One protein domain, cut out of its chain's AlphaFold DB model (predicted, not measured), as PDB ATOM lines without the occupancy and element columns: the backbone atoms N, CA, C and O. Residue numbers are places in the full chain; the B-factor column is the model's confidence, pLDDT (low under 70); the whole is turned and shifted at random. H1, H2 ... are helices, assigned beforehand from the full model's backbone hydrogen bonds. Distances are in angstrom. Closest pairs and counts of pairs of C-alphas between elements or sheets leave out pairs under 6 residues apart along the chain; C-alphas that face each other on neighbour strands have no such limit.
ATOM      1  N   ARG A   4     -32.543 -20.560 -12.288       74.31
ATOM      2  CA  ARG A   4     -33.847 -21.232 -12.148       74.31
ATOM      3  C   ARG A   4     -34.832 -20.836 -13.250       74.31
ATOM      4  O   ARG A   4     -35.474 -21.706 -13.820       74.31
ATOM      5  N   GLN A   5     -34.927 -19.548 -13.584       74.00
ATOM      6  CA  GLN A   5     -35.840 -19.067 -14.628       74.00
ATOM      7  C   GLN A   5     -35.455 -19.577 -16.025       74.00
ATOM      8  O   GLN A   5     -36.343 -19.827 -16.833       74.00
ATOM      9  N   ARG A   6     -34.158 -19.783 -16.302       68.50
ATOM     10  CA  ARG A   6     -33.708 -20.428 -17.546       68.50
ATOM     11  C   ARG A   6     -34.066 -21.902 -17.600       68.50
ATOM     12  O   ARG A   6     -34.583 -22.342 -18.614       68.50
ATOM     13  N   ILE A   7     -33.811 -22.643 -16.519       75.25
ATOM     14  CA  ILE A   7     -34.171 -24.066 -16.434       75.25
ATOM     15  C   ILE A   7     -35.684 -24.226 -16.617       75.25
ATOM     16  O   ILE A   7     -36.107 -25.109 -17.350       75.25
ATOM     17  N   ILE A   8     -36.497 -23.330 -16.044       79.31
ATOM     18  CA  ILE A   8     -37.949 -23.298 -16.269       79.31
ATOM     19  C   ILE A   8     -38.280 -23.004 -17.741       79.31
ATOM     20  O   ILE A   8     -39.044 -23.754 -18.334       79.31
ATOM     21  N   ALA A   9     -37.705 -21.965 -18.358       74.50
ATOM     22  CA  ALA A   9     -37.969 -21.637 -19.767       74.50
ATOM     23  C   ALA A   9     -37.577 -22.782 -20.721       74.50
ATOM     24  O   ALA A   9     -38.330 -23.138 -21.629       74.50
ATOM     25  N   ALA A  10     -36.423 -23.402 -20.475       74.62
ATOM     26  CA  ALA A  10     -35.938 -24.569 -21.193       74.62
ATOM     27  C   ALA A  10     -36.844 -25.793 -20.984       74.62
ATOM     28  O   ALA A  10     -37.237 -26.425 -21.957       74.62
ATOM     29  N   ALA A  11     -37.248 -26.088 -19.744       77.94
ATOM     30  CA  ALA A  11     -38.164 -27.186 -19.435       77.94
ATOM     31  C   ALA A  11     -39.557 -26.978 -20.051       77.94
ATOM     32  O   ALA A  11     -40.149 -27.933 -20.540       77.94
ATOM     33  N   VAL A  12     -40.064 -25.740 -20.096       83.38
ATOM     34  CA  VAL A  12     -41.308 -25.398 -20.807       83.38
ATOM     35  C   VAL A  12     -41.141 -25.597 -22.315       83.38
ATOM     36  O   VAL A  12     -42.004 -26.207 -22.937       83.38
ATOM     37  N   THR A  13     -40.019 -25.166 -22.899       79.94
ATOM     38  CA  THR A  13     -39.724 -25.391 -24.328       79.94
ATOM     39  C   THR A  13     -39.637 -26.889 -24.645       79.94
ATOM     40  O   THR A  13     -40.237 -27.347 -25.618       79.94
ATOM     41  N   ALA A  14     -38.963 -27.670 -23.794       78.94
ATOM     42  CA  ALA A  14     -38.880 -29.124 -23.900       78.94
ATOM     43  C   ALA A  14     -40.262 -29.776 -23.798       78.94
ATOM     44  O   ALA A  14     -40.611 -30.571 -24.661       78.94
ATOM     45  N   ALA A  15     -41.068 -29.407 -22.799       80.12
ATOM     46  CA  ALA A  15     -42.409 -29.948 -22.602       80.12
ATOM     47  C   ALA A  15     -43.340 -29.626 -23.780       80.12
ATOM     48  O   ALA A  15     -44.037 -30.512 -24.254       80.12
ATOM     49  N   VAL A  16     -43.311 -28.396 -24.307       85.81
ATOM     50  CA  VAL A  16     -44.089 -28.017 -25.498       85.81
ATOM     51  C   VAL A  16     -43.632 -28.806 -26.726       85.81
ATOM     52  O   VAL A  16     -44.467 -29.360 -27.434       85.81
ATOM     53  N   THR A  17     -42.321 -28.921 -26.954       84.12
ATOM     54  CA  THR A  17     -41.774 -29.668 -28.102       84.12
ATOM     55  C   THR A  17     -42.101 -31.159 -28.000       84.12
ATOM     56  O   THR A  17     -42.568 -31.743 -28.970       84.12
ATOM     57  N   CYS A  18     -41.947 -31.764 -26.818       85.44
ATOM     58  CA  CYS A  18     -42.304 -33.164 -26.581       85.44
ATOM     59  C   CYS A  18     -43.812 -33.401 -26.730       85.44
ATOM     60  O   CYS A  18     -44.188 -34.404 -27.322       85.44
ATOM     61  N   SER A  19     -44.674 -32.483 -26.276       83.38
ATOM     62  CA  SER A  19     -46.124 -32.572 -26.503       83.38
ATOM     63  C   SER A  19     -46.485 -32.506 -27.988       83.38
ATOM     64  O   SER A  19     -47.335 -33.267 -28.435       83.38
ATOM     65  N   ILE A  20     -45.834 -31.634 -28.769       85.31
ATOM     66  CA  ILE A  20     -46.051 -31.544 -30.224       85.31
ATOM     67  C   ILE A  20     -45.592 -32.831 -30.918       85.31
ATOM     68  O   ILE A  20     -46.333 -33.377 -31.729       85.31
ATOM     69  N   LEU A  21     -44.404 -33.341 -30.578       84.31
ATOM     70  CA  LEU A  21     -43.887 -34.602 -31.120       84.31
ATOM     71  C   LEU A  21     -44.776 -35.793 -30.744       84.31
ATOM     72  O   LEU A  21     -45.071 -36.618 -31.599       84.31
ATOM     73  N   TRP A  22     -45.246 -35.857 -29.497       84.38
ATOM     74  CA  TRP A  22     -46.162 -36.901 -29.042       84.38
ATOM     75  C   TRP A  22     -47.497 -36.851 -29.794       84.38
ATOM     76  O   TRP A  22     -47.937 -37.883 -30.280       84.38
ATOM     77  N   ILE A  23     -48.089 -35.665 -29.993       84.12
ATOM     78  CA  ILE A  23     -49.305 -35.515 -30.813       84.12
ATOM     79  C   ILE A  23     -49.057 -35.973 -32.258       84.12
ATOM     80  O   ILE A  23     -49.893 -36.671 -32.820       84.12
ATOM     81  N   LEU A  24     -47.921 -35.613 -32.866       80.69
ATOM     82  CA  LEU A  24     -47.595 -36.023 -34.238       80.69
ATOM     83  C   LEU A  24     -47.419 -37.543 -34.380       80.69
ATOM     84  O   LEU A  24     -47.845 -38.107 -35.383       80.69
ATOM     85  N   ILE A  25     -46.813 -38.204 -33.391       81.38
ATOM     86  CA  ILE A  25     -46.602 -39.658 -33.407       81.38
ATOM     87  C   ILE A  25     -47.919 -40.390 -33.100       81.38
ATOM     88  O   ILE A  25     -48.383 -41.172 -33.924       81.38
ATOM     89  N   ASP A  26     -48.542 -40.093 -31.958       80.31
ATOM     90  CA  ASP A  26     -49.670 -40.848 -31.387       80.31
ATOM     91  C   ASP A  26     -51.007 -40.540 -32.084       80.31
ATOM     92  O   ASP A  26     -51.755 -41.447 -32.434       80.31
ATOM     93  N   VAL A  27     -51.302 -39.261 -32.362       77.62
ATOM     94  CA  VAL A  27     -52.550 -38.846 -33.047       77.62
ATOM     95  C   VAL A  27     -52.406 -38.901 -34.570       77.62
ATOM     96  O   VAL A  27     -53.402 -39.017 -35.281       77.62
ATOM     97  N   GLY A  28     -51.178 -38.810 -35.087       74.25
ATOM     98  CA  GLY A  28     -50.893 -38.976 -36.513       74.25
ATOM     99  C   GLY A  28     -50.802 -40.433 -36.974       74.25
ATOM    100  O   GLY A  28     -50.591 -40.643 -38.164       74.25
ATOM    101  N   GLU A  29     -50.919 -41.406 -36.057       80.12
ATOM    102  CA  GLU A  29     -50.672 -42.839 -36.305       80.12
ATOM    103  C   GLU A  29     -49.327 -43.077 -37.026       80.12
ATOM    104  O   GLU A  29     -49.197 -43.949 -37.885       80.12
ATOM    105  N   THR A  30     -48.310 -42.260 -36.710       80.94
ATOM    106  CA  THR A  30     -47.030 -42.301 -37.427       80.94
ATOM    107  C   THR A  30     -46.199 -43.469 -36.890       80.94
ATOM    108  O   THR A  30     -45.826 -43.430 -35.714       80.94
ATOM    109  N   PRO A  31     -45.859 -44.483 -37.710       81.50
ATOM    110  CA  PRO A  31     -45.167 -45.671 -37.228       81.50
ATOM    111  C   PRO A  31     -43.778 -45.327 -36.683       81.50
ATOM    112  O   PRO A  31     -43.077 -44.441 -37.191       81.50
ATOM    113  N   THR A  32     -43.367 -46.037 -35.636       83.31
ATOM    114  CA  THR A  32     -42.078 -45.845 -34.960       83.31
ATOM    115  C   THR A  32     -41.098 -46.960 -35.322       83.31
ATOM    116  O   THR A  32     -41.476 -47.988 -35.882       83.31
ATOM    117  N   ALA A  33     -39.809 -46.792 -35.018       82.94
ATOM    118  CA  ALA A  33     -38.798 -47.819 -35.294       82.94
ATOM    119  C   ALA A  33     -39.135 -49.182 -34.649       82.94
ATOM    120  O   ALA A  33     -38.799 -50.226 -35.207       82.94
ATOM    121  N   SER A  34     -39.850 -49.180 -33.521       83.06
ATOM    122  CA  SER A  34     -40.362 -50.379 -32.847       83.06
ATOM    123  C   SER A  34     -41.668 -50.959 -33.414       83.06
ATOM    124  O   SER A  34     -41.926 -52.139 -33.177       83.06
ATOM    125  N   ASP A  35     -42.462 -50.178 -34.154       83.19
ATOM    126  CA  ASP A  35     -43.800 -50.552 -34.638       83.19
ATOM    127  C   ASP A  35     -44.031 -50.037 -36.074       83.19
ATOM    128  O   ASP A  35     -44.773 -49.086 -36.317       83.19
ATOM    129  N   HIS A  36     -43.320 -50.634 -37.039       82.12
ATOM    130  CA  HIS A  36     -43.443 -50.323 -38.468       82.12
ATOM    131  C   HIS A  36     -43.397 -51.586 -39.337       82.12
ATOM    132  O   HIS A  36     -42.709 -52.560 -39.025       82.12
ATOM    133  N   GLU A  37     -44.083 -51.554 -40.480       82.81
ATOM    134  CA  GLU A  37     -43.933 -52.596 -41.505       82.81
ATOM    135  C   GLU A  37     -42.641 -52.375 -42.326       82.81
ATOM    136  O   GLU A  37     -42.249 -51.227 -42.536       82.81
ATOM    137  N   PRO A  38     -41.989 -53.418 -42.889       77.88
ATOM    138  CA  PRO A  38     -40.652 -53.307 -43.505       77.88
ATOM    139  C   PRO A  38     -40.495 -52.344 -44.699       77.88
ATOM    140  O   PRO A  38     -39.379 -52.129 -45.166       77.88
ATOM    141  N   TYR A  39     -41.594 -51.816 -45.237       79.75
ATOM    142  CA  TYR A  39     -41.636 -50.847 -46.338       79.75
ATOM    143  C   TYR A  39     -42.151 -49.461 -45.911       79.75
ATOM    144  O   TYR A  39     -42.207 -48.553 -46.740       79.75
ATOM    145  N   GLN A  40     -42.538 -49.286 -44.646       81.31
ATOM    146  CA  GLN A  40     -43.021 -48.017 -44.111       81.31
ATOM    147  C   GLN A  40     -41.858 -47.114 -43.689       81.31
ATOM    148  O   GLN A  40     -40.810 -47.571 -43.219       81.31
ATOM    149  N   THR A  41     -42.054 -45.809 -43.864       83.19
ATOM    150  CA  THR A  41     -41.156 -44.785 -43.328       83.19
ATOM    151  C   THR A  41     -41.534 -44.520 -41.878       83.19
ATOM    152  O   THR A  41     -42.699 -44.232 -41.613       83.19
ATOM    153  N   HIS A  42     -40.580 -44.606 -40.953       84.38
ATOM    154  CA  HIS A  42     -40.849 -44.551 -39.514       84.38
ATOM    155  C   HIS A  42     -40.050 -43.466 -38.783       84.38
ATOM    156  O   HIS A  42     -38.985 -43.024 -39.228       84.38
ATOM    157  N   VAL A  43     -40.560 -43.053 -37.626       86.12
ATOM    158  CA  VAL A  43     -39.902 -42.111 -36.709       86.12
ATOM    159  C   VAL A  43     -38.989 -42.885 -35.742       86.12
ATOM    160  O   VAL A  43     -39.411 -43.916 -35.217       86.12
ATOM    161  N   PRO A  44     -37.751 -42.432 -35.465       85.75
ATOM    162  CA  PRO A  44     -36.884 -43.103 -34.494       85.75
ATOM    163  C   PRO A  44     -37.472 -43.051 -33.072       85.75
ATOM    164  O   PRO A  44     -37.796 -41.969 -32.577       85.75
ATOM    165  N   ASP A  45     -37.551 -44.208 -32.397       80.75
ATOM    166  CA  ASP A  45     -38.121 -44.357 -31.039       80.75
ATOM    167  C   ASP A  45     -37.520 -43.353 -30.030       80.75
ATOM    168  O   ASP A  45     -38.217 -42.783 -29.188       80.75
ATOM    169  N   ASP A  46     -36.212 -43.105 -30.134       86.25
ATOM    170  CA  ASP A  46     -35.450 -42.274 -29.197       86.25
ATOM    171  C   ASP A  46     -35.630 -40.756 -29.407       86.25
ATOM    172  O   ASP A  46     -35.010 -39.961 -28.698       86.25
ATOM    173  N   LEU A  47     -36.482 -40.304 -30.339       84.56
ATOM    174  CA  LEU A  47     -36.644 -38.878 -30.668       84.56
ATOM    175  C   LEU A  47     -36.988 -37.999 -29.452       84.56
ATOM    176  O   LEU A  47     -36.450 -36.897 -29.302       84.56
ATOM    177  N   ILE A  48     -37.865 -38.478 -28.564       83.12
ATOM    178  CA  ILE A  48     -38.250 -37.751 -27.344       83.12
ATOM    179  C   ILE A  48     -37.047 -37.644 -26.393       83.12
ATOM    180  O   ILE A  48     -36.768 -36.567 -25.861       83.12
ATOM    181  N   LEU A  49     -36.283 -38.728 -26.228       82.69
ATOM    182  CA  LEU A  49     -35.078 -38.750 -25.397       82.69
ATOM    183  C   LEU A  49     -33.996 -37.814 -25.956       82.69
ATOM    184  O   LEU A  49     -33.429 -37.014 -25.213       82.69
ATOM    185  N   VAL A  50     -33.760 -37.846 -27.271       85.62
ATOM    186  CA  VAL A  50     -32.827 -36.948 -27.968       85.62
ATOM    187  C   VAL A  50     -33.280 -35.489 -27.875       85.62
ATOM    188  O   VAL A  50     -32.447 -34.603 -27.681       85.62
ATOM    189  N   THR A  51     -34.585 -35.210 -27.908       83.69
ATOM    190  CA  THR A  51     -35.129 -33.861 -27.668       83.69
ATOM    191  C   THR A  51     -34.795 -33.369 -26.255       83.69
ATOM    192  O   THR A  51     -34.287 -32.260 -26.096       83.69
ATOM    193  N   VAL A  52     -34.986 -34.196 -25.224       82.88
ATOM    194  CA  VAL A  52     -34.637 -33.835 -23.836       82.88
ATOM    195  C   VAL A  52     -33.121 -33.652 -23.663       82.88
ATOM    196  O   VAL A  52     -32.687 -32.654 -23.083       82.88
ATOM    197  N   LEU A  53     -32.307 -34.569 -24.195       86.75
ATOM    198  CA  LEU A  53     -30.842 -34.516 -24.101       86.75
ATOM    199  C   LEU A  53     -30.248 -33.314 -24.847       86.75
ATOM    200  O   LEU A  53     -29.405 -32.607 -24.293       86.75
ATOM    201  N   SER A  54     -30.703 -33.046 -26.074       85.81
ATOM    202  CA  SER A  54     -30.253 -31.897 -26.872       85.81
ATOM    203  C   SER A  54     -30.550 -30.571 -26.172       85.81
ATOM    204  O   SER A  54     -29.698 -29.681 -26.137       85.81
ATOM    205  N   LEU A  55     -31.719 -30.448 -25.537       82.50
ATOM    206  CA  LEU A  55     -32.117 -29.231 -24.838       82.50
ATOM    207  C   LEU A  55     -31.375 -29.069 -23.497       82.50
ATOM    208  O   LEU A  55     -30.950 -27.962 -23.164       82.50
ATOM    209  N   ALA A  56     -31.104 -30.164 -22.778       83.19
ATOM    210  CA  ALA A  56     -30.215 -30.158 -21.612       83.19
ATOM    211  C   ALA A  56     -28.776 -29.737 -21.977       83.19
ATOM    212  O   ALA A  56     -28.191 -28.886 -21.302       83.19
ATOM    213  N   ALA A  57     -28.229 -30.263 -23.079       85.19
ATOM    214  CA  ALA A  57     -26.921 -29.877 -23.607       85.19
ATOM    215  C   ALA A  57     -26.883 -28.398 -24.037       85.19
ATOM    216  O   ALA A  57     -25.928 -27.688 -23.718       85.19
ATOM    217  N   ALA A  58     -27.942 -27.899 -24.683       85.81
ATOM    218  CA  ALA A  58     -28.066 -26.490 -25.052       85.81
ATOM    219  C   ALA A  58     -28.078 -25.573 -23.815       85.81
ATOM    220  O   ALA A  58     -27.366 -24.568 -23.782       85.81
ATOM    221  N   VAL A  59     -28.814 -25.935 -22.755       82.88
ATOM    222  CA  VAL A  59     -28.799 -25.195 -21.480       82.88
ATOM    223  C   VAL A  59     -27.404 -25.201 -20.858       82.88
ATOM    224  O   VAL A  59     -26.915 -24.133 -20.480       82.88
ATOM    225  N   ALA A  60     -26.733 -26.355 -20.796       85.25
ATOM    226  CA  ALA A  60     -25.364 -26.456 -20.290       85.25
ATOM    227  C   ALA A  60     -24.394 -25.555 -21.080       85.25
ATOM    228  O   ALA A  60     -23.604 -24.826 -20.478       85.25
ATOM    229  N   ALA A  61     -24.524 -25.506 -22.409       86.75
ATOM    230  CA  ALA A  61     -23.756 -24.600 -23.256       86.75
ATOM    231  C   ALA A  61     -24.035 -23.115 -22.943       86.75
ATOM    232  O   ALA A  61     -23.086 -22.344 -22.827       86.75
ATOM    233  N   THR A  62     -25.290 -22.695 -22.710       84.38
ATOM    234  CA  THR A  62     -25.570 -21.295 -22.297       84.38
ATOM    235  C   THR A  62     -24.957 -20.931 -20.938       84.38
ATOM    236  O   THR A  62     -24.550 -19.788 -20.732       84.38
ATOM    237  N   ILE A  63     -24.843 -21.892 -20.011       85.19
ATOM    238  CA  ILE A  63     -24.168 -21.695 -18.717       85.19
ATOM    239  C   ILE A  63     -22.652 -21.560 -18.920       85.19
ATOM    240  O   ILE A  63     -22.031 -20.693 -18.307       85.19
ATOM    241  N   LEU A  64     -22.063 -22.368 -19.808       86.25
ATOM    242  CA  LEU A  64     -20.644 -22.283 -20.155       86.25
ATOM    243  C   LEU A  64     -20.301 -20.951 -20.848       86.25
ATOM    244  O   LEU A  64     -19.284 -20.342 -20.527       86.25
ATOM    245  N   VAL A  65     -21.174 -20.467 -21.740       85.69
ATOM    246  CA  VAL A  65     -21.073 -19.143 -22.379       85.69
ATOM    247  C   VAL A  65     -21.090 -18.029 -21.327       85.69
ATOM    248  O   VAL A  65     -20.185 -17.198 -21.306       85.69
ATOM    249  N   ASP A  66     -22.062 -18.027 -20.410       85.19
ATOM    250  CA  ASP A  66     -22.118 -17.053 -19.308       85.19
ATOM    251  C   ASP A  66     -20.839 -17.050 -18.461       85.19
ATOM    252  O   ASP A  66     -20.322 -15.982 -18.124       85.19
ATOM    253  N   TYR A  67     -20.324 -18.240 -18.132       83.38
ATOM    254  CA  TYR A  67     -19.092 -18.399 -17.366       83.38
ATOM    255  C   TYR A  67     -17.881 -17.838 -18.122       83.38
ATOM    256  O   TYR A  67     -17.126 -17.044 -17.562       83.38
ATOM    257  N   ALA A  68     -17.729 -18.187 -19.403       83.50
ATOM    258  CA  ALA A  68     -16.620 -17.747 -20.246       83.50
ATOM    259  C   ALA A  68     -16.600 -16.223 -20.465       83.50
ATOM    260  O   ALA A  68     -15.530 -15.619 -20.464       83.50
ATOM    261  N   PHE A  69     -17.769 -15.590 -20.609       82.19
ATOM    262  CA  PHE A  69     -17.875 -14.135 -20.772       82.19
ATOM    263  C   PHE A  69     -18.028 -13.362 -19.450       82.19
ATOM    264  O   PHE A  69     -18.104 -12.135 -19.475       82.19
ATOM    265  N   GLY A  70     -18.097 -14.043 -18.298       76.00
ATOM    266  CA  GLY A  70     -18.313 -13.419 -16.985       76.00
ATOM    267  C   GLY A  70     -19.659 -12.691 -16.849       76.00
ATOM    268  O   GLY A  70     -19.797 -11.782 -16.027       76.00
ATOM    269  N   ARG A  71     -20.651 -13.044 -17.676       71.88
ATOM    270  CA  ARG A  71     -21.921 -12.316 -17.826       71.88
ATOM    271  C   ARG A  71     -23.071 -13.048 -17.146       71.88
ATOM    272  O   ARG A  71     -23.107 -14.271 -17.069       71.88
ATOM    273  N   LYS A  72     -24.045 -12.277 -16.659       71.50
ATOM    274  CA  LYS A  72     -25.337 -12.797 -16.191       71.50
ATOM    275  C   LYS A  72     -26.350 -12.686 -17.323       71.50
ATOM    276  O   LYS A  72     -26.433 -11.629 -17.937       71.50
ATOM    277  N   SER A  73     -27.183 -13.714 -17.495       73.38
ATOM    278  CA  SER A  73     -28.350 -13.696 -18.388       73.38
ATOM    279  C   SER A  73     -29.084 -12.355 -18.418       73.38
ATOM    280  O   SER A  73     -29.692 -11.951 -17.414       73.38
ATOM    281  N   SER A  74     -29.133 -11.748 -19.596       82.12
ATOM    282  CA  SER A  74     -30.128 -10.741 -19.936       82.12
ATOM    283  C   SER A  74     -31.458 -11.412 -20.333       82.12
ATOM    284  O   SER A  74     -31.590 -12.641 -20.256       82.12
ATOM    285  N   ALA A  75     -32.464 -10.608 -20.690       81.88
ATOM    286  CA  ALA A  75     -33.757 -11.101 -21.167       81.88
ATOM    287  C   ALA A  75     -33.727 -11.417 -22.674       81.88
ATOM    288  O   ALA A  75     -34.242 -12.460 -23.076       81.88
ATOM    289  N   GLY A  76     -33.067 -10.580 -23.483       84.50
ATOM    290  CA  GLY A  76     -32.877 -10.785 -24.919       84.50
ATOM    291  C   GLY A  76     -32.010 -12.000 -25.235       84.50
ATOM    292  O   GLY A  76     -32.279 -12.687 -26.213       84.50
ATOM    293  N   ALA A  77     -31.065 -12.375 -24.365       85.94
ATOM    294  CA  ALA A  77     -30.340 -13.640 -24.491       85.94
ATOM    295  C   ALA A  77     -31.272 -14.864 -24.360       85.94
ATOM    296  O   ALA A  77     -31.236 -15.775 -25.186       85.94
ATOM    297  N   THR A  78     -32.172 -14.874 -23.369       86.00
ATOM    298  CA  THR A  78     -33.173 -15.949 -23.212       86.00
ATOM    299  C   THR A  78     -34.200 -15.942 -24.350       86.00
ATOM    300  O   THR A  78     -34.575 -17.005 -24.836       86.00
ATOM    301  N   LEU A  79     -34.626 -14.762 -24.813       87.81
ATOM    302  CA  LEU A  79     -35.488 -14.630 -25.992       87.81
ATOM    303  C   LEU A  79     -34.793 -15.196 -27.242       87.81
ATOM    304  O   LEU A  79     -35.385 -15.983 -27.972       87.81
ATOM    305  N   GLY A  80     -33.520 -14.848 -27.442       87.81
ATOM    306  CA  GLY A  80     -32.674 -15.338 -28.525       87.81
ATOM    307  C   GLY A  80     -32.477 -16.852 -28.489       87.81
ATOM    308  O   GLY A  80     -32.507 -17.480 -29.541       87.81
ATOM    309  N   PHE A  81     -32.374 -17.462 -27.302       88.62
ATOM    310  CA  PHE A  81     -32.377 -18.922 -27.155       88.62
ATOM    311  C   PHE A  81     -33.675 -19.551 -27.671       88.62
ATOM    312  O   PHE A  81     -33.633 -20.474 -28.479       88.62
ATOM    313  N   ILE A  82     -34.828 -19.037 -27.228       87.62
ATOM    314  CA  ILE A  82     -36.148 -19.568 -27.604       87.62
ATOM    315  C   ILE A  82     -36.392 -19.384 -29.109       87.62
ATOM    316  O   ILE A  82     -36.810 -20.322 -29.785       87.62
ATOM    317  N   LEU A  83     -36.077 -18.202 -29.650       90.44
ATOM    318  CA  LEU A  83     -36.181 -17.908 -31.081       90.44
ATOM    319  C   LEU A  83     -35.214 -18.757 -31.912       90.44
ATOM    320  O   LEU A  83     -35.608 -19.270 -32.955       90.44
ATOM    321  N   GLY A  84     -33.979 -18.952 -31.447       88.88
ATOM    322  CA  GLY A  84     -32.988 -19.811 -32.093       88.88
ATOM    323  C   GLY A  84     -33.405 -21.281 -32.107       88.88
ATOM    324  O   GLY A  84     -33.269 -21.942 -33.135       88.88
ATOM    325  N   PHE A  85     -33.989 -21.780 -31.013       88.44
ATOM    326  CA  PHE A  85     -34.542 -23.133 -30.944       88.44
ATOM    327  C   PHE A  85     -35.726 -23.300 -31.906       88.44
ATOM    328  O   PHE A  85     -35.731 -24.220 -32.721       88.44
ATOM    329  N   ALA A  86     -36.695 -22.378 -31.875       88.31
ATOM    330  CA  ALA A  86     -37.856 -22.399 -32.765       88.31
ATOM    331  C   ALA A  86     -37.460 -22.290 -34.251       88.31
ATOM    332  O   ALA A  86     -37.994 -23.016 -35.090       88.31
ATOM    333  N   LEU A  87     -36.480 -21.439 -34.575       90.81
ATOM    334  CA  LEU A  87     -35.902 -21.341 -35.914       90.81
ATOM    335  C   LEU A  87     -35.201 -22.641 -36.318       90.81
ATOM    336  O   LEU A  87     -35.338 -23.072 -37.458       90.81
ATOM    337  N   GLY A  88     -34.489 -23.292 -35.397       87.62
ATOM    338  CA  GLY A  88     -33.895 -24.602 -35.640       87.62
ATOM    339  C   GLY A  88     -34.939 -25.674 -35.941       87.62
ATOM    340  O   GLY A  88     -34.760 -26.430 -36.891       87.62
ATOM    341  N   VAL A  89     -36.051 -25.704 -35.199       86.69
ATOM    342  CA  VAL A  89     -37.161 -26.640 -35.451       86.69
ATOM    343  C   VAL A  89     -37.774 -26.379 -36.832       86.69
ATOM    344  O   VAL A  89     -38.005 -27.315 -37.595       86.69
ATOM    345  N   LEU A  90     -37.953 -25.110 -37.210       87.62
ATOM    346  CA  LEU A  90     -38.415 -24.727 -38.546       87.62
ATOM    347  C   LEU A  90     -37.431 -25.151 -39.654       87.62
ATOM    348  O   LEU A  90     -37.849 -25.716 -40.662       87.62
ATOM    349  N   VAL A  91     -36.126 -24.921 -39.470       87.25
ATOM    350  CA  VAL A  91     -35.074 -25.343 -40.416       87.25
ATOM    351  C   VAL A  91     -35.044 -26.863 -40.563       87.25
ATOM    352  O   VAL A  91     -34.903 -27.353 -41.684       87.25
ATOM    353  N   PHE A  92     -35.216 -27.600 -39.463       86.50
ATOM    354  CA  PHE A  92     -35.342 -29.052 -39.470       86.50
ATOM    355  C   PHE A  92     -36.549 -29.502 -40.308       86.50
ATOM    356  O   PHE A  92     -36.359 -30.266 -41.248       86.50
ATOM    357  N   PHE A  93     -37.753 -28.959 -40.084       84.56
ATOM    358  CA  PHE A  93     -38.936 -29.297 -40.895       84.56
ATOM    359  C   PHE A  93     -38.799 -28.919 -42.381       84.56
ATOM    360  O   PHE A  93     -39.298 -29.640 -43.244       84.56
ATOM    361  N   ILE A  94     -38.098 -27.829 -42.715       84.31
ATOM    362  CA  ILE A  94     -37.828 -27.445 -44.114       84.31
ATOM    363  C   ILE A  94     -36.818 -28.397 -44.777       84.31
ATOM    364  O   ILE A  94     -36.939 -28.686 -45.967       84.31
ATOM    365  N   ARG A  95     -35.816 -28.879 -44.030       82.25
ATOM    366  CA  ARG A  95     -34.788 -29.815 -44.525       82.25
ATOM    367  C   ARG A  95     -35.177 -31.283 -44.448       82.25
ATOM    368  O   ARG A  95     -34.483 -32.107 -45.044       82.25
ATOM    369  N   LEU A  96     -36.252 -31.596 -43.734       78.56
ATOM    370  CA  LEU A  96     -36.798 -32.937 -43.611       78.56
ATOM    371  C   LEU A  96     -36.974 -33.519 -45.026       78.56
ATOM    372  O   LEU A  96     -37.530 -32.840 -45.894       78.56
ATOM    373  N   PRO A  97     -36.448 -34.719 -45.325       67.56
ATOM    374  CA  PRO A  97     -36.444 -35.246 -46.683       67.56
ATOM    375  C   PRO A  97     -37.835 -35.781 -47.051       67.56
ATOM    376  O   PRO A  97     -38.031 -36.986 -47.177       67.56
ATOM    377  N   TRP A  98     -38.803 -34.880 -47.261       69.62
ATOM    378  CA  TRP A  98     -40.209 -35.193 -47.556       69.62
ATOM    379  C   TRP A  98     -40.376 -36.185 -48.720       69.62
ATOM    380  O   TRP A  98     -41.299 -36.989 -48.729       69.62
ATOM    381  N   SER A  99     -39.438 -36.198 -49.672       57.69
ATOM    382  CA  SER A  99     -39.389 -37.154 -50.787       57.69
ATOM    383  C   SER A  99     -39.126 -38.615 -50.391       57.69
ATOM    384  O   SER A  99     -39.303 -39.498 -51.234       57.69
ATOM    385  N   ARG A 100     -38.693 -38.890 -49.152       58.31
ATOM    386  CA  ARG A 100     -38.465 -40.247 -48.626       58.31
ATOM    387  C   ARG A 100     -39.701 -40.869 -47.978       58.31
ATOM    388  O   ARG A 100     -39.782 -42.092 -47.989       58.31
ATOM    389  N   LEU A 101     -40.657 -40.061 -47.507       61.19
ATOM    390  CA  LEU A 101     -41.855 -40.522 -46.784       61.19
ATOM    391  C   LEU A 101     -42.641 -41.610 -47.531       61.19
ATOM    392  O   LEU A 101     -42.999 -42.616 -46.926       61.19
ATOM    393  N   ASP A 102     -42.832 -41.450 -48.841       54.38
ATOM    394  CA  ASP A 102     -43.763 -42.286 -49.612       54.38
ATOM    395  C   ASP A 102     -43.143 -43.503 -50.320       54.38
ATOM    396  O   ASP A 102     -43.880 -44.245 -50.974       54.38
ATOM    397  N   ARG A 103     -41.807 -43.673 -50.350       55.59
ATOM    398  CA  ARG A 103     -41.191 -44.476 -51.435       55.59
ATOM    399  C   ARG A 103     -40.462 -45.762 -51.061       55.59
ATOM    400  O   ARG A 103     -40.692 -46.746 -51.763       55.59
ATOM    401  N   HIS A 104     -39.565 -45.793 -50.073       58.16
ATOM    402  CA  HIS A 104     -38.638 -46.939 -49.912       58.16
ATOM    403  C   HIS A 104     -38.491 -47.507 -48.486       58.16
ATOM    404  O   HIS A 104     -37.725 -48.451 -48.309       58.16
ATOM    405  N   GLY A 105     -39.238 -46.990 -47.504       65.56
ATOM    406  CA  GLY A 105     -39.152 -47.413 -46.104       65.56
ATOM    407  C   GLY A 105     -37.861 -46.990 -45.388       65.56
ATOM    408  O   GLY A 105     -36.891 -46.555 -46.015       65.56
ATOM    409  N   GLY A 106     -37.860 -47.117 -44.058       78.00
ATOM    410  CA  GLY A 106     -36.734 -46.756 -43.185       78.00
ATOM    411  C   GLY A 106     -36.923 -45.437 -42.425       78.00
ATOM    412  O   GLY A 106     -38.026 -44.899 -42.355       78.00
ATOM    413  N   GLU A 107     -35.848 -44.917 -41.828       77.44
ATOM    414  CA  GLU A 107     -35.916 -43.725 -40.971       77.44
ATOM    415  C   GLU A 107     -36.322 -42.457 -41.746       77.44
ATOM    416  O   GLU A 107     -35.718 -42.085 -42.758       77.44
ATOM    417  N   MET A 108     -37.319 -41.745 -41.213       80.19
ATOM    418  CA  MET A 108     -37.851 -40.495 -41.765       80.19
ATOM    419  C   MET A 108     -36.807 -39.360 -41.819       80.19
ATOM    420  O   MET A 108     -36.841 -38.522 -42.721       80.19
ATOM    421  N   PHE A 109     -35.876 -39.328 -40.862       83.69
ATOM    422  CA  PHE A 109     -34.754 -38.388 -40.760       83.69
ATOM    423  C   PHE A 109     -33.704 -38.936 -39.780       83.69
ATOM    424  O   PHE A 109     -34.034 -39.766 -38.933       83.69
ATOM    425  N   SER A 110     -32.457 -38.454 -39.841       83.56
ATOM    426  CA  SER A 110     -31.434 -38.872 -38.876       83.56
ATOM    427  C   SER A 110     -31.549 -38.090 -37.568       83.56
ATOM    428  O   SER A 110     -31.726 -36.870 -37.571       83.56
ATOM    429  N   LEU A 111     -31.314 -38.752 -36.431       81.50
ATOM    430  CA  LEU A 111     -31.150 -38.083 -35.133       81.50
ATOM    431  C   LEU A 111     -30.035 -37.017 -35.147       81.50
ATOM    432  O   LEU A 111     -30.079 -36.083 -34.349       81.50
ATOM    433  N   LEU A 112     -29.063 -37.110 -36.067       81.81
ATOM    434  CA  LEU A 112     -28.036 -36.082 -36.276       81.81
ATOM    435  C   LEU A 112     -28.602 -34.780 -36.868       81.81
ATOM    436  O   LEU A 112     -28.164 -33.701 -36.472       81.81
ATOM    437  N   ASP A 113     -29.608 -34.845 -37.746       83.00
ATOM    438  CA  ASP A 113     -30.219 -33.651 -38.353       83.00
ATOM    439  C   ASP A 113     -30.951 -32.796 -37.303       83.00
ATOM    440  O   ASP A 113     -30.965 -31.559 -37.375       83.00
ATOM    441  N   TRP A 114     -31.493 -33.447 -36.266       85.62
ATOM    442  CA  TRP A 114     -32.148 -32.791 -35.132       85.62
ATOM    443  C   TRP A 114     -31.197 -31.897 -34.318       85.62
ATOM    444  O   TRP A 114     -31.634 -30.884 -33.767       85.62
ATOM    445  N   TRP A 115     -29.886 -32.186 -34.290       87.00
ATOM    446  CA  TRP A 115     -28.892 -31.370 -33.568       87.00
ATOM    447  C   TRP A 115     -28.731 -29.946 -34.119       87.00
ATOM    448  O   TRP A 115     -28.171 -29.085 -33.439       87.00
ATOM    449  N   SER A 116     -29.292 -29.642 -35.290       86.62
ATOM    450  CA  SER A 116     -29.453 -28.256 -35.741       86.62
ATOM    451  C   SER A 116     -30.268 -27.395 -34.755       86.62
ATOM    452  O   SER A 116     -29.957 -26.213 -34.586       86.62
ATOM    453  N   THR A 117     -31.240 -27.980 -34.039       86.94
ATOM    454  CA  THR A 117     -32.106 -27.283 -33.067       86.94
ATOM    455  C   THR A 117     -31.357 -26.721 -31.842       86.94
ATOM    456  O   THR A 117     -31.425 -25.503 -31.639       86.94
ATOM    457  N   PRO A 118     -30.581 -27.495 -31.044       87.56
ATOM    458  CA  PRO A 118     -29.810 -26.948 -29.927       87.56
ATOM    459  C   PRO A 118     -28.689 -26.006 -30.385       87.56
ATOM    460  O   PRO A 118     -28.409 -25.025 -29.699       87.56
ATOM    461  N   ILE A 119     -28.062 -26.260 -31.541       89.56
ATOM    462  CA  ILE A 119     -26.985 -25.408 -32.067       89.56
ATOM    463  C   ILE A 119     -27.527 -24.007 -32.376       89.56
ATOM    464  O   ILE A 119     -26.957 -23.013 -31.926       89.56
ATOM    465  N   LEU A 120     -28.659 -23.913 -33.082       90.25
ATOM    466  CA  LEU A 120     -29.290 -22.629 -33.390       90.25
ATOM    467  C   LEU A 120     -29.846 -21.937 -32.136       90.25
ATOM    468  O   LEU A 120     -29.773 -20.712 -32.051       90.25
ATOM    469  N   ALA A 121     -30.296 -22.687 -31.124       88.88
ATOM    470  CA  ALA A 121     -30.658 -22.132 -29.817       88.88
ATOM    471  C   ALA A 121     -29.463 -21.483 -29.095       88.88
ATOM    472  O   ALA A 121     -29.574 -20.366 -28.590       88.88
ATOM    473  N   VAL A 122     -28.295 -22.135 -29.079       90.62
ATOM    474  CA  VAL A 122     -27.074 -21.580 -28.465       90.62
ATOM    475  C   VAL A 122     -26.543 -20.381 -29.261       90.62
ATOM    476  O   VAL A 122     -26.149 -19.382 -28.663       90.62
ATOM    477  N   LEU A 123     -26.588 -20.420 -30.596       91.25
ATOM    478  CA  LEU A 123     -26.220 -19.271 -31.434       91.25
ATOM    479  C   LEU A 123     -27.166 -18.082 -31.211       91.25
ATOM    480  O   LEU A 123     -26.703 -16.964 -30.995       91.25
ATOM    481  N   GLY A 124     -28.479 -18.323 -31.192       89.56
ATOM    482  CA  GLY A 124     -29.484 -17.304 -30.883       89.56
ATOM    483  C   GLY A 124     -29.314 -16.722 -29.478       89.56
ATOM    484  O   GLY A 124     -29.424 -15.509 -29.302       89.56
ATOM    485  N   TYR A 125     -28.953 -17.554 -28.493       89.38
ATOM    486  CA  TYR A 125     -28.589 -17.109 -27.147       89.38
ATOM    487  C   TYR A 125     -27.396 -16.140 -27.163       89.38
ATOM    488  O   TYR A 125     -27.474 -15.062 -26.573       89.38
ATOM    489  N   VAL A 126     -26.311 -16.489 -27.866       88.75
ATOM    490  CA  VAL A 126     -25.106 -15.646 -27.985       88.75
ATOM    491  C   VAL A 126     -25.415 -14.325 -28.697       88.75
ATOM    492  O   VAL A 126     -24.981 -13.274 -28.233       88.75
ATOM    493  N   VAL A 127     -26.200 -14.350 -29.779       89.31
ATOM    494  CA  VAL A 127     -26.612 -13.134 -30.504       89.31
ATOM    495  C   VAL A 127     -27.491 -12.240 -29.625       89.31
ATOM    496  O   VAL A 127     -27.231 -11.044 -29.529       89.31
ATOM    497  N   GLY A 128     -28.477 -12.800 -28.918       86.50
ATOM    498  CA  GLY A 128     -29.307 -12.043 -27.975       86.50
ATOM    499  C   GLY A 128     -28.500 -11.454 -26.811       86.50
ATOM    500  O   GLY A 128     -28.710 -10.305 -26.433       86.50
ATOM    501  N   ALA A 129     -27.520 -12.201 -26.292       85.88
ATOM    502  CA  ALA A 129     -26.586 -11.717 -25.275       85.88
ATOM    503  C   ALA A 129     -25.628 -10.630 -25.791       85.88
ATOM    504  O   ALA A 129     -25.120  -9.855 -24.989       85.88
ATOM    505  N   TYR A 130     -25.369 -10.576 -27.101       85.69
ATOM    506  CA  TYR A 130     -24.553  -9.537 -27.728       85.69
ATOM    507  C   TYR A 130     -25.353  -8.253 -27.992       85.69
ATOM    508  O   TYR A 130     -24.864  -7.163 -27.708       85.69
ATOM    509  N   LEU A 131     -26.585  -8.378 -28.500       85.69
ATOM    510  CA  LEU A 131     -27.463  -7.245 -28.819       85.69
ATOM    511  C   LEU A 131     -27.975  -6.502 -27.576       85.69
ATOM    512  O   LEU A 131     -28.199  -5.299 -27.644       85.69
ATOM    513  N   ASP A 132     -28.100  -7.188 -26.436       80.19
ATOM    514  CA  ASP A 132     -28.451  -6.573 -25.146       80.19
ATOM    515  C   ASP A 132     -27.304  -5.745 -24.519       80.19
ATOM    516  O   ASP A 132     -27.446  -5.246 -23.398       80.19
ATOM    517  N   HIS A 133     -26.166  -5.575 -25.202       67.06
ATOM    518  CA  HIS A 133     -25.175  -4.579 -24.804       67.06
ATOM    519  C   HIS A 133     -25.537  -3.197 -25.353       67.06
ATOM    520  O   HIS A 133     -25.384  -2.980 -26.558       67.06
ATOM    521  N   PRO A 134     -25.894  -2.213 -24.498       56.69
ATOM    522  CA  PRO A 134     -25.645  -0.828 -24.869       56.69
ATOM    523  C   PRO A 134     -24.150  -0.706 -25.189       56.69
ATOM    524  O   PRO A 134     -23.297  -1.246 -24.474       56.69
TER     525      PRO A 134
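This is residues 4 to 134 of the 336 residues of an uncharacterized protein of Nocardia mangyaensis (UniProt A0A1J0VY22). Four helices, H1, H2, H3 and H5, make a rod-shaped up-and-down bundle, with two long loops, residues 28 to 46 and 96 to 110, at one end. The 131 printed residues, all helix in class, hold five named helices, H1 to H5 in order, and no named strand. The whole is only just compact, close to loose: radius of gyration of the C-alphas 16.7 A, spans 56 by 25 by 21 A.

H1, residues 4 to 27, and H2, residues 47 to 69, form a hairpin; their closest C-alphas, Cys 18 and Ile 48, are 6.2 A apart. H3, residues 75 to 95, only just touches H4, residues 111 to 114, with 3 pairs of C-alphas within 8 A, the closest Phe 92 and Trp 114. H5, residues 116 to 131, touches H3, closest C-alphas Ala 77 and Gly 128, 4.0 A, and H2, closest C-alphas Ala 58 and Pro 118, 5.2 A. Every O i to N i+4 pair is within hydrogen-bond range in H1, H2, H3 and H5; H4 is too short for one.

H1, 33.1 A long, begins at C-alpha 4 (-33.847, -21.232, -12.148). H5 ends at C-alpha 131 (-27.463, -7.245, -28.819).

The printed part has no cut. Links H1 to H2 and H3 to H4 are long. Residues 6, 97 to 105 and 133 to 134 have pLDDT under 70.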